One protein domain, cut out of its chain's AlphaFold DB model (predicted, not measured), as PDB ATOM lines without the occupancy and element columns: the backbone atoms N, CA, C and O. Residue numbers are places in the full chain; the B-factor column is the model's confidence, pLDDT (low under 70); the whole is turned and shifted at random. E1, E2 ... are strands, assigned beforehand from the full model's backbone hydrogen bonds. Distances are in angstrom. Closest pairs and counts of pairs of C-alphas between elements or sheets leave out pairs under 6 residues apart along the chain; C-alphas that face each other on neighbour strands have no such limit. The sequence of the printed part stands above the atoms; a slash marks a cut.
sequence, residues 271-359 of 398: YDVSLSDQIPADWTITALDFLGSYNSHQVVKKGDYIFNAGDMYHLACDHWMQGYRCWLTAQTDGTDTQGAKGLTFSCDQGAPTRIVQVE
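Overview. This is residues 271 to 359 of the 398 residues of an uncharacterized protein of Prevotella sp (UniProt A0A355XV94). A strongly twisted six-stranded sheet has the two long strands E2 and E7 side by side in its middle, with E1 along one edge and the hairpin of E4 and E5, then E9, towards the other. A small two-stranded sheet, E3 and E6, lies over one face near the place where E2 ends and E7 begins, while E8 and residues 348 to 355 make a loop that folds back to bring E9 beside E5. The 89 printed residues hold nine named strands, E1 to E9 in chain order, and no named helix; the class is all strand, with under half of the residues, 44, in named elements. The large sheet is mixed, in the order E1, E2, E7, E4, E5, E9, and E3 and E6 are antiparallel. The whole is compact, with a radius of gyration of the C-alphas of 13.0 A and spans of 37 by 31 by 26 A.

Along the chain. Start at C-alpha 285, at (295.121, 208.900, 241.004), where E2 begins; it covers residues 285 to 293 and is 22.8 A long. Beside it find E7, residues 325 to 332, 23.3 A long. E1 is residues 271 to 274, from C-alpha 271 at (311.726, 212.917, 252.214). E4 is residues 305 to 308, E5 residues 311 to 315 at 12.7 A, and E9 residues 356 to 358, ending at C-alpha 358 at (309.200, 200.288, 230.604). E3 is residues 298 to 300, E6 residues 319 to 321, and E8 residues 343 to 347 at 13.6 A.

Arrangement. Look first at E2 and E7, antiparallel at 161 degrees, where N 291 and O 327 are 2.8 A apart, within hydrogen-bond range. E1 and E2 form a hairpin, with N 273 and O 290 at 2.9 A. On the other side of E7, E4 is antiparallel to it, with N 305 and O 328 at 2.8 A. E4 and E5 form a hairpin at 137 degrees, with N 306 and O 313 at 2.9 A. The edge strand E9 is parallel to E5, with N 356 and O 312 at 3.3 A. In the small sheet, N 298 and O 321 of E3 and E6 are 2.9 A apart. E8 pairs with no named strand; its closest C-alpha to E5 is that of Thr 344, 6.9 A from that of Met 312.

Size, cuts and confidence. The two C-alphas farthest apart are those of Asp 282 and Ser 296, at 36.8 A. The printed part has no cut, and no link is long. Mean pLDDT of the printed part is 80.1; look for values under 70 at residues 334 to 342 and 349 to 359, where E9 has a mean of 44.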
ATOM      1  N   TYR A 271     312.264 211.565 252.232       86.38
ATOM      2  CA  TYR A 271     311.726 212.917 252.214       86.38
ATOM      3  C   TYR A 271     310.709 213.036 251.112       86.38
ATOM      4  O   TYR A 271     310.944 212.500 250.032       86.38
ATOM      5  N   ASP A 272     309.619 213.739 251.371       88.81
ATOM      6  CA  ASP A 272     308.525 213.859 250.427       88.81
ATOM      7  C   ASP A 272     307.999 215.290 250.312       88.81
ATOM      8  O   ASP A 272     308.075 216.104 251.234       88.81
ATOM      9  N   VAL A 273     307.469 215.580 249.128       91.00
ATOM     10  CA  VAL A 273     306.557 216.690 248.870       91.00
ATOM     11  C   VAL A 273     305.268 216.073 248.345       91.00
ATOM     12  O   VAL A 273     305.253 215.523 247.241       91.00
ATOM     13  N   SER A 274     304.193 216.159 249.127       93.00
ATOM     14  CA  SER A 274     302.889 215.665 248.691       93.00
ATOM     15  C   SER A 274     302.199 216.656 247.755       93.00
ATOM     16  O   SER A 274     302.138 217.859 248.016       93.00
ATOM     17  N   LEU A 275     301.651 216.133 246.661       91.00
ATOM     18  CA  LEU A 275     300.811 216.847 245.696       91.00
ATOM     19  C   LEU A 275     299.341 216.419 245.802       91.00
ATOM     20  O   LEU A 275     298.520 216.848 244.994       91.00
ATOM     21  N   SER A 276     299.008 215.579 246.786       89.25
ATOM     22  CA  SER A 276     297.719 214.891 246.870       89.25
ATOM     23  C   SER A 276     296.521 215.844 246.950       89.25
ATOM     24  O   SER A 276     295.506 215.604 246.305       89.25
ATOM     25  N   ASP A 277     296.666 216.980 247.637       88.94
ATOM     26  CA  ASP A 277     295.605 217.995 247.753       88.94
ATOM     27  C   ASP A 277     295.303 218.731 246.432       88.94
ATOM     28  O   ASP A 277     294.303 219.440 246.325       88.94
ATOM     29  N   GLN A 278     296.169 218.592 245.423       88.00
ATOM     30  CA  GLN A 278     296.036 219.251 244.121       88.00
ATOM     31  C   GLN A 278     295.433 218.344 243.045       88.00
ATOM     32  O   GLN A 278     295.273 218.775 241.903       88.00
ATOM     33  N   ILE A 279     295.145 217.088 243.386       85.94
ATOM     34  CA  ILE A 279     294.644 216.091 242.445       85.94
ATOM     35  C   ILE A 279     293.206 216.452 242.027       85.94
ATOM     36  O   ILE A 279     292.325 216.555 242.887       85.94
ATOM     37  N   PRO A 280     292.935 216.624 240.719       83.62
ATOM     38  CA  PRO A 280     291.575 216.783 240.216       83.62
ATOM     39  C   PRO A 280     290.698 215.562 240.529       83.62
ATOM     40  O   PRO A 280     291.135 214.421 240.426       83.62
ATOM     41  N   ALA A 281     289.436 215.795 240.898       82.19
ATOM     42  CA  ALA A 281     288.524 214.739 241.355       82.19
ATOM     43  C   ALA A 281     288.161 213.693 240.280       82.19
ATOM     44  O   ALA A 281     287.610 212.645 240.604       82.19
ATOM     45  N   ASP A 282     288.408 214.002 239.010       81.38
ATOM     46  CA  ASP A 282     288.198 213.133 237.855       81.38
ATOM     47  C   ASP A 282     289.436 212.304 237.480       81.38
ATOM     48  O   ASP A 282     289.360 211.461 236.583       81.38
ATOM     49  N   TRP A 283     290.559 212.488 238.178       83.06
ATOM     50  CA  TRP A 283     291.731 211.635 238.025       83.06
ATOM     51  C   TRP A 283     291.538 210.314 238.774       83.06
ATOM     52  O   TRP A 283     290.983 210.261 239.866       83.06
ATOM     53  N   THR A 284     292.062 209.227 238.206       81.06
ATOM     54  CA  THR A 284     292.094 207.902 238.860       81.06
ATOM     55  C   THR A 284     293.164 207.801 239.949       81.06
ATOM     56  O   THR A 284     293.173 206.855 240.739       81.06
ATOM     57  N   ILE A 285     294.093 208.759 239.974       83.50
ATOM     58  CA  ILE A 285     295.121 208.900 241.004       83.50
ATOM     59  C   ILE A 285     294.466 209.555 242.216       83.50
ATOM     60  O   ILE A 285     293.775 210.550 242.063       83.50
ATOM     61  N   THR A 286     294.692 209.015 243.410       86.25
ATOM     62  CA  THR A 286     294.106 209.502 244.672       86.25
ATOM     63  C   THR A 286     295.143 210.069 245.635       86.25
ATOM     64  O   THR A 286     294.785 210.777 246.570       86.25
ATOM     65  N   ALA A 287     296.420 209.744 245.430       90.31
ATOM     66  CA  ALA A 287     297.542 210.331 246.150       90.31
ATOM     67  C   ALA A 287     298.765 210.371 245.231       90.31
ATOM     68  O   ALA A 287     298.952 209.468 244.408       90.31
ATOM     69  N   LEU A 288     299.586 211.408 245.374       92.12
ATOM     70  CA  LEU A 288     300.816 211.569 244.614       92.12
ATOM     71  C   LEU A 288     301.862 212.266 245.474       92.12
ATOM     72  O   LEU A 288     301.689 213.427 245.846       92.12
ATOM     73  N   ASP A 289     302.969 211.575 245.710       94.62
ATOM     74  CA  ASP A 289     304.083 212.089 246.498       94.62
ATOM     75  C   ASP A 289     305.351 212.110 245.646       94.62
ATOM     76  O   ASP A 289     305.637 211.159 244.913       94.62
ATOM     77  N   PHE A 290     306.116 213.199 245.734       96.44
ATOM     78  CA  PHE A 290     307.454 213.299 245.161       96.44
ATOM     79  C   PHE A 290     308.482 213.012 246.247       96.44
ATOM     80  O   PHE A 290     308.662 213.826 247.148       96.44
ATOM     81  N   LEU A 291     309.131 211.852 246.171       96.25
ATOM     82  CA  LEU A 291     309.991 211.316 247.219       96.25
ATOM     83  C   LEU A 291     311.467 211.392 246.836       96.25
ATOM     84  O   LEU A 291     311.813 211.244 245.668       96.25
ATOM     85  N   GLY A 292     312.348 211.539 247.823       95.81
ATOM     86  CA  GLY A 292     313.800 211.485 247.678       95.81
ATOM     87  C   GLY A 292     314.460 210.622 248.753       95.81
ATOM     88  O   GLY A 292     313.943 210.475 249.862       95.81
ATOM     89  N   SER A 293     315.610 210.028 248.420       94.19
ATOM     90  CA  SER A 293     316.350 209.138 249.324       94.19
ATOM     91  C   SER A 293     317.862 209.261 249.153       94.19
ATOM     92  O   SER A 293     318.374 209.451 248.045       94.19
ATOM     93  N   TYR A 294     318.587 209.096 250.260       93.25
ATOM     94  CA  TYR A 294     320.053 208.999 250.290       93.25
ATOM     95  C   TYR A 294     320.562 207.554 250.242       93.25
ATOM     96  O   TYR A 294     321.767 207.325 250.185       93.25
ATOM     97  N   ASN A 295     319.661 206.568 250.258       92.69
ATOM     98  CA  ASN A 295     320.029 205.162 250.188       92.69
ATOM     99  C   ASN A 295     320.609 204.830 248.804       92.69
ATOM    100  O   ASN A 295     319.940 204.984 247.781       92.69
ATOM    101  N   SER A 296     321.845 204.331 248.778       91.00
ATOM    102  CA  SER A 296     322.535 203.924 247.549       91.00
ATOM    103  C   SER A 296     321.957 202.672 246.887       91.00
ATOM    104  O   SER A 296     322.338 202.327 245.766       91.00
ATOM    105  N   HIS A 297     321.020 202.009 247.561       92.12
ATOM    106  CA  HIS A 297     320.226 200.904 247.049       92.12
ATOM    107  C   HIS A 297     318.747 201.077 247.437       92.12
ATOM    108  O   HIS A 297     318.136 200.221 248.079       92.12
ATOM    109  N   GLN A 298     318.166 202.224 247.083       94.12
ATOM    110  CA  GLN A 298     316.761 202.520 247.340       94.12
ATOM    111  C   GLN A 298     315.865 201.649 246.457       94.12
ATOM    112  O   GLN A 298     315.927 201.736 245.234       94.12
ATOM    113  N   VAL A 299     314.997 200.845 247.071       93.81
ATOM    114  CA  VAL A 299     313.969 200.088 246.345       93.81
ATOM    115  C   VAL A 299     312.867 201.044 245.892       93.81
ATOM    116  O   VAL A 299     312.335 201.797 246.706       93.81
ATOM    117  N   VAL A 300     312.520 200.976 244.612       93.44
ATOM    118  CA  VAL A 300     311.376 201.656 243.989       93.44
ATOM    119  C   VAL A 300     310.426 200.592 243.457       93.44
ATOM    120  O   VAL A 300     310.855 199.555 242.943       93.44
ATOM    121  N   LYS A 301     309.132 200.784 243.666       92.88
ATOM    122  CA  LYS A 301     308.122 199.751 243.462       92.88
ATOM    123  C   LYS A 301     307.556 199.783 242.058       92.88
ATOM    124  O   LYS A 301     307.553 200.808 241.381       92.88
ATOM    125  N   LYS A 302     307.033 198.637 241.626       88.38
ATOM    126  CA  LYS A 302     306.121 198.592 240.486       88.38
ATOM    127  C   LYS A 302     305.030 199.657 240.665       88.38
ATOM    128  O   LYS A 302     304.379 199.683 241.706       88.38
ATOM    129  N   GLY A 303     304.801 200.463 239.633       85.88
ATOM    130  CA  GLY A 303     303.854 201.578 239.661       85.88
ATOM    131  C   GLY A 303     304.481 202.938 239.981       85.88
ATOM    132  O   GLY A 303     303.863 203.962 239.706       85.88
ATOM    133  N   ASP A 304     305.709 202.977 240.510       91.50
ATOM    134  CA  ASP A 304     306.416 204.240 240.719       91.50
ATOM    135  C   ASP A 304     306.880 204.843 239.383       91.50
ATOM    136  O   ASP A 304     307.110 204.138 238.389       91.50
ATOM    137  N   TYR A 305     307.067 206.163 239.380       92.06
ATOM    138  CA  TYR A 305     307.655 206.903 238.269       92.06
ATOM    139  C   TYR A 305     309.060 207.375 238.637       92.06
ATOM    140  O   TYR A 305     309.254 208.059 239.641       92.06
ATOM    141  N   ILE A 306     310.051 207.052 237.808       93.00
ATOM    142  CA  ILE A 306     311.455 207.420 238.032       93.00
ATOM    143  C   ILE A 306     311.976 208.342 236.935       93.00
ATOM    144  O   ILE A 306     311.520 208.290 235.794       93.00
ATOM    145  N   PHE A 307     312.999 209.127 237.263       90.56
ATOM    146  CA  PHE A 307     313.760 209.911 236.293       90.56
ATOM    147  C   PHE A 307     315.003 209.134 235.864       90.56
ATOM    148  O   PHE A 307     315.818 208.744 236.703       90.56
ATOM    149  N   ASN A 308     315.181 208.932 234.562       87.12
ATOM    150  CA  ASN A 308     316.387 208.321 234.017       87.12
ATOM    151  C   ASN A 308     316.719 208.929 232.655       87.12
ATOM    152  O   ASN A 308     315.831 209.176 231.854       87.12
ATOM    153  N   ALA A 309     317.995 209.189 232.384       83.44
ATOM    154  CA  ALA A 309     318.444 209.766 231.114       83.44
ATOM    155  C   ALA A 309     317.644 211.000 230.631       83.44
ATOM    156  O   ALA A 309     317.556 211.251 229.427       83.44
ATOM    157  N   GLY A 310     317.087 211.769 231.571       77.25
ATOM    158  CA  GLY A 310     316.271 212.955 231.330       77.25
ATOM    159  C   GLY A 310     314.809 212.738 230.956       77.25
ATOM    160  O   GLY A 310     314.109 213.716 230.714       77.25
ATOM    161  N   ASP A 311     314.361 211.488 230.938       83.06
ATOM    162  CA  ASP A 311     312.974 211.110 230.706       83.06
ATOM    163  C   ASP A 311     312.369 210.535 231.996       83.06
ATOM    164  O   ASP A 311     313.085 210.082 232.900       83.06
ATOM    165  N   MET A 312     311.039 210.549 232.081       86.25
ATOM    166  CA  MET A 312     310.311 209.905 233.170       86.25
ATOM    167  C   MET A 312     309.743 208.561 232.715       86.25
ATOM    168  O   MET A 312     309.126 208.446 231.651       86.25
ATOM    169  N   TYR A 313     309.953 207.544 233.541       86.50
ATOM    170  CA  TYR A 313     309.590 206.161 233.267       86.50
ATOM    171  C   TYR A 313     308.626 205.650 234.320       86.50
ATOM    172  O   TYR A 313     308.890 205.792 235.508       86.50
ATOM    173  N   HIS A 314     307.559 204.995 233.876       87.12
ATOM    174  CA  HIS A 314     306.644 204.270 234.750       87.12
ATOM    175  C   HIS A 314     307.090 202.807 234.869       87.12
ATOM    176  O   HIS A 314     307.300 202.137 233.850       87.12
ATOM    177  N   LEU A 315     307.263 202.322 236.099       85.94
ATOM    178  CA  LEU A 315     307.855 201.014 236.372       85.94
ATOM    179  C   LEU A 315     306.837 199.869 236.275       85.94
ATOM    180  O   LEU A 315     305.860 199.818 237.021       85.94
ATOM    181  N   ALA A 316     307.110 198.882 235.416       84.00
ATOM    182  CA  ALA A 316     306.311 197.653 235.325       84.00
ATOM    183  C   ALA A 316     306.658 196.596 236.394       84.00
ATOM    184  O   ALA A 316     305.867 195.677 236.633       84.00
ATOM    185  N   CYS A 317     307.808 196.731 237.055       83.44
ATOM    186  CA  CYS A 317     308.295 195.853 238.113       83.44
ATOM    187  C   CYS A 317     309.110 196.645 239.146       83.44
ATOM    188  O   CYS A 317     309.490 197.788 238.897       83.44
ATOM    189  N   ASP A 318     309.358 196.044 240.311       89.31
ATOM    190  CA  ASP A 318     310.245 196.631 241.319       89.31
ATOM    191  C   ASP A 318     311.655 196.816 240.738       89.31
ATOM    192  O   ASP A 318     312.201 195.926 240.080       89.31
ATOM    193  N   HIS A 319     312.268 197.958 241.029       91.81
ATOM    194  CA  HIS A 319     313.652 198.257 240.682       91.81
ATOM    195  C   HIS A 319     314.385 198.807 241.910       91.81
ATOM    196  O   HIS A 319     313.818 198.984 242.990       91.81
ATOM    197  N   TRP A 320     315.670 199.090 241.750       92.19
ATOM    198  CA  TRP A 320     316.431 199.868 242.714       92.19
ATOM    199  C   TRP A 320     317.071 201.084 242.046       92.19
ATOM    200  O   TRP A 320     317.328 201.086 240.840       92.19
ATOM    201  N   MET A 321     317.341 202.116 242.832       91.50
ATOM    202  CA  MET A 321     318.073 203.297 242.403       91.50
ATOM    203  C   MET A 321     319.175 203.638 243.405       91.50
ATOM    204  O   MET A 321     319.106 203.304 244.586       91.50
ATOM    205  N   GLN A 322     320.207 204.304 242.904       91.94
ATOM    206  CA  GLN A 322     321.279 204.876 243.713       91.94
ATOM    207  C   GLN A 322     320.802 206.128 244.474       91.94
ATOM    208  O   GLN A 322     319.775 206.715 244.133       91.94
ATOM    209  N   GLY A 323     321.586 206.580 245.453       92.62
ATOM    210  CA  GLY A 323     321.213 207.664 246.362       92.62
ATOM    211  C   GLY A 323     321.158 209.036 245.691       92.62
ATOM    212  O   GLY A 323     321.590 209.211 244.546       92.62
ATOM    213  N   TYR A 324     320.635 210.015 246.432       95.19
ATOM    214  CA  TYR A 324     320.448 211.416 246.023       95.19
ATOM    215  C   TYR A 324     319.542 211.575 244.792       95.19
ATOM    216  O   TYR A 324     319.652 212.537 244.029       95.19
ATOM    217  N   ARG A 325     318.647 210.599 244.596       95.44
ATOM    218  CA  ARG A 325     317.628 210.542 243.544       95.44
ATOM    219  C   ARG A 325     316.247 210.736 244.135       95.44
ATOM    220  O   ARG A 325     316.006 210.396 245.294       95.44
ATOM    221  N   CYS A 326     315.353 211.211 243.279       96.94
ATOM    222  CA  CYS A 326     313.936 211.339 243.576       96.94
ATOM    223  C   CYS A 326     313.079 210.547 242.578       96.94
ATOM    224  O   CYS A 326     313.509 210.310 241.442       96.94
ATOM    225  N   TRP A 327     311.881 210.164 243.012       96.56
ATOM    226  CA  TRP A 327     310.866 209.420 242.261       96.56
ATOM    227  C   TRP A 327     309.465 209.872 242.692       96.56
ATOM    228  O   TRP A 327     309.321 210.553 243.703       96.56
ATOM    229  N   LEU A 328     308.436 209.515 241.929       94.69
ATOM    230  CA  LEU A 328     307.044 209.757 242.300       94.69
ATOM    231  C   LEU A 328     306.360 208.430 242.612       94.69
ATOM    232  O   LEU A 328     306.489 207.475 241.841       94.69
ATOM    233  N   THR A 329     305.586 208.397 243.689       93.56
ATOM    234  CA  THR A 329     304.675 207.291 243.992       93.56
ATOM    235  C   THR A 329     303.249 207.794 243.848       93.56
ATOM    236  O   THR A 329     302.862 208.776 244.480       93.56
ATOM    237  N   ALA A 330     302.473 207.116 243.004       89.00
ATOM    238  CA  ALA A 330     301.058 207.391 242.805       89.00
ATOM    239  C   ALA A 330     300.222 206.252 243.396       89.00
ATOM    240  O   ALA A 330     300.515 205.076 243.172       89.00
ATOM    241  N   GLN A 331     299.159 206.592 244.117       87.06
ATOM    242  CA  GLN A 331     298.116 205.638 244.495       87.06
ATOM    243  C   GLN A 331     296.915 205.826 243.578       87.06
ATOM    244  O   GLN A 331     296.580 206.957 243.236       87.06
ATOM    245  N   THR A 332     296.271 204.729 243.188       80.69
ATOM    246  CA  THR A 332     295.049 204.757 242.381       80.69
ATOM    247  C   THR A 332     293.867 204.221 243.176       80.69
ATOM    248  O   THR A 332     294.032 203.444 244.117       80.69
ATOM    249  N   ASP A 333     292.658 204.590 242.766       74.00
ATOM    250  CA  ASP A 333     291.398 204.142 243.375       74.00
ATOM    251  C   ASP A 333     291.078 202.638 243.179       74.00
ATOM    252  O   ASP A 333     290.013 202.162 243.580       74.00
ATOM    253  N   GLY A 334     291.993 201.868 242.577       66.00
ATOM    254  CA  GLY A 334     291.861 200.425 242.368       66.00
ATOM    255  C   GLY A 334     290.972 200.018 241.188       66.00
ATOM    256  O   GLY A 334     290.763 198.822 240.980       66.00
ATOM    257  N   THR A 335     290.470 200.968 240.391       61.72
ATOM    258  CA  THR A 335     289.651 200.676 239.197       61.72
ATOM    259  C   THR A 335     290.473 200.328 237.952       61.72
ATOM    260  O   THR A 335     289.918 199.954 236.914       61.72
ATOM    261  N   ASP A 336     291.803 200.387 238.046       51.22
ATOM    262  CA  ASP A 336     292.672 200.242 236.889       51.22
ATOM    263  C   ASP A 336     292.946 198.773 236.510       51.22
ATOM    264  O   ASP A 336     293.671 198.044 237.189       51.22
ATOM    265  N   THR A 337     292.381 198.338 235.380       42.38
ATOM    266  CA  THR A 337     292.666 197.031 234.768       42.38
ATOM    267  C   THR A 337     293.599 197.093 233.555       42.38
ATOM    268  O   THR A 337     293.901 196.020 233.030       42.38
ATOM    269  N   GLN A 338     294.111 198.261 233.112       41.22
ATOM    270  CA  GLN A 338     295.129 198.327 232.030       41.22
ATOM    271  C   GLN A 338     295.712 199.726 231.678       41.22
ATOM    272  O   GLN A 338     296.188 199.931 230.560       41.22
ATOM    273  N   GLY A 339     295.703 200.711 232.575       43.16
ATOM    274  CA  GLY A 339     295.640 202.121 232.183       43.16
ATOM    275  C   GLY A 339     296.362 203.149 233.052       43.16
ATOM    276  O   GLY A 339     296.028 204.319 232.917       43.16
ATOM    277  N   ALA A 340     297.404 202.809 233.818       45.47
ATOM    278  CA  ALA A 340     298.344 203.788 234.394       45.47
ATOM    279  C   ALA A 340     299.221 204.486 233.316       45.47
ATOM    280  O   ALA A 340     300.424 204.711 233.469       45.47
ATOM    281  N   LYS A 341     298.619 204.804 232.167       54.91
ATOM    282  CA  LYS A 341     299.077 205.800 231.206       54.91
ATOM    283  C   LYS A 341     298.636 207.146 231.773       54.91
ATOM    284  O   LYS A 341     297.437 207.371 231.865       54.91
ATOM    285  N   GLY A 342     299.541 208.050 232.141       66.12
ATOM    286  CA  GLY A 342     299.053 209.407 232.387       66.12
ATOM    287  C   GLY A 342     300.051 210.424 232.880       66.12
ATOM    288  O   GLY A 342     300.065 211.511 232.321       66.12
ATOM    289  N   LEU A 343     300.870 210.106 233.886       77.38
ATOM    290  CA  LEU A 343     301.737 211.127 234.475       77.38
ATOM    291  C   LEU A 343     302.974 211.377 233.619       77.38
ATOM    292  O   LEU A 343     303.840 210.516 233.520       77.38
ATOM    293  N   THR A 344     303.053 212.560 233.023       83.50
ATOM    294  CA  THR A 344     304.264 213.177 232.466       83.50
ATOM    295  C   THR A 344     304.755 214.272 233.421       83.50
ATOM    296  O   THR A 344     304.046 214.645 234.354       83.50
ATOM    297  N   PHE A 345     305.958 214.803 233.207       87.12
ATOM    298  CA  PHE A 345     306.388 216.031 233.862       87.12
ATOM    299  C   PHE A 345     306.761 217.117 232.859       87.12
ATOM    300  O   PHE A 345     307.178 216.854 231.724       87.12
ATOM    301  N   SER A 346     306.662 218.358 233.322       85.25
ATOM    302  CA  SER A 346     307.184 219.529 232.624       85.25
ATOM    303  C   SER A 346     307.719 220.546 233.629       85.25
ATOM    304  O   SER A 346     307.333 220.530 234.798       85.25
ATOM    305  N   CYS A 347     308.590 221.439 233.168       82.81
ATOM    306  CA  CYS A 347     309.062 222.579 233.947       82.81
ATOM    307  C   CYS A 347     308.570 223.874 233.292       82.81
ATOM    308  O   CYS A 347     308.672 224.005 232.071       82.81
ATOM    309  N   ASP A 348     308.012 224.797 234.083       74.56
ATOM    310  CA  ASP A 348     307.513 226.117 233.652       74.56
ATOM    311  C   ASP A 348     306.589 226.093 232.415       74.56
ATOM    312  O   ASP A 348     306.609 226.995 231.581       74.56
ATOM    313  N   GLN A 349     305.756 225.055 232.281       57.88
ATOM    314  CA  GLN A 349     304.881 224.836 231.117       57.88
ATOM    315  C   GLN A 349     305.611 224.756 229.761       57.88
ATOM    316  O   GLN A 349     305.009 224.997 228.712       57.88
ATOM    317  N   GLY A 350     306.890 224.372 229.755       58.59
ATOM    318  CA  GLY A 350     307.544 223.868 228.548       58.59
ATOM    319  C   GLY A 350     306.857 222.604 228.010       58.59
ATOM    320  O   GLY A 350     305.998 222.020 228.672       58.59
ATOM    321  N   ALA A 351     307.244 222.165 226.806       53.25
ATOM    322  CA  ALA A 351     306.708 220.943 226.204       53.25
ATOM    323  C   ALA A 351     306.807 219.760 227.198       53.25
ATOM    324  O   ALA A 351     307.909 219.502 227.699       53.25
ATOM    325  N   PRO A 352     305.695 219.060 227.508       56.12
ATOM    326  CA  PRO A 352     305.721 217.910 228.403       56.12
ATOM    327  C   PRO A 352     306.703 216.852 227.901       56.12
ATOM    328  O   PRO A 352     306.803 216.587 226.701       56.12
ATOM    329  N   THR A 353     307.447 216.237 228.815       55.91
ATOM    330  CA  THR A 353     308.357 215.149 228.441       55.91
ATOM    331  C   THR A 353     307.555 213.888 228.143       55.91
ATOM    332  O   THR A 353     306.631 213.513 228.865       55.91
ATOM    333  N   ARG A 354     307.861 213.197 227.050       47.25
ATOM    334  CA  ARG A 354     307.113 211.986 226.713       47.25
ATOM    335  C   ARG A 354     307.432 210.878 227.722       47.25
ATOM    336  O   ARG A 354     308.596 210.583 227.969       47.25
ATOM    337  N   ILE A 355     306.398 210.233 228.258       48.84
ATOM    338  CA  ILE A 355     306.556 209.058 229.124       48.84
ATOM    339  C   ILE A 355     307.047 207.895 228.270       48.84
ATOM    340  O   ILE A 355     306.448 207.574 227.236       48.84
ATOM    341  N   VAL A 356     308.093 207.220 228.730       47.59
ATOM    342  CA  VAL A 356     308.482 205.926 228.176       47.59
ATOM    343  C   VAL A 356     307.988 204.850 229.135       47.59
ATOM    344  O   VAL A 356     308.439 204.755 230.275       47.59
ATOM    345  N   GLN A 357     307.028 204.040 228.688       43.62
ATOM    346  CA  GLN A 357     306.654 202.844 229.434       43.62
ATOM    347  C   GLN A 357     307.823 201.866 229.370       43.62
ATOM    348  O   GLN A 357     308.242 201.467 228.281       43.62
ATOM    349  N   VAL A 358     308.347 201.473 230.530       39.34
ATOM    350  CA  VAL A 358     309.200 200.288 230.604       39.34
ATOM    351  C   VAL A 358     308.249 199.103 230.609       39.34
ATOM    352  O   VAL A 358     307.953 198.540 231.657       39.34
ATOM    353  N   GLU A 359     307.712 198.746 229.439       32.53
ATOM    354  CA  GLU A 359     307.302 197.357 229.240       32.53
ATOM    355  C   GLU A 359     308.518 196.519 229.612       32.53
ATOM    356  O   GLU A 359     309.627 196.882 229.205       32.53
TER     357      GLU A 359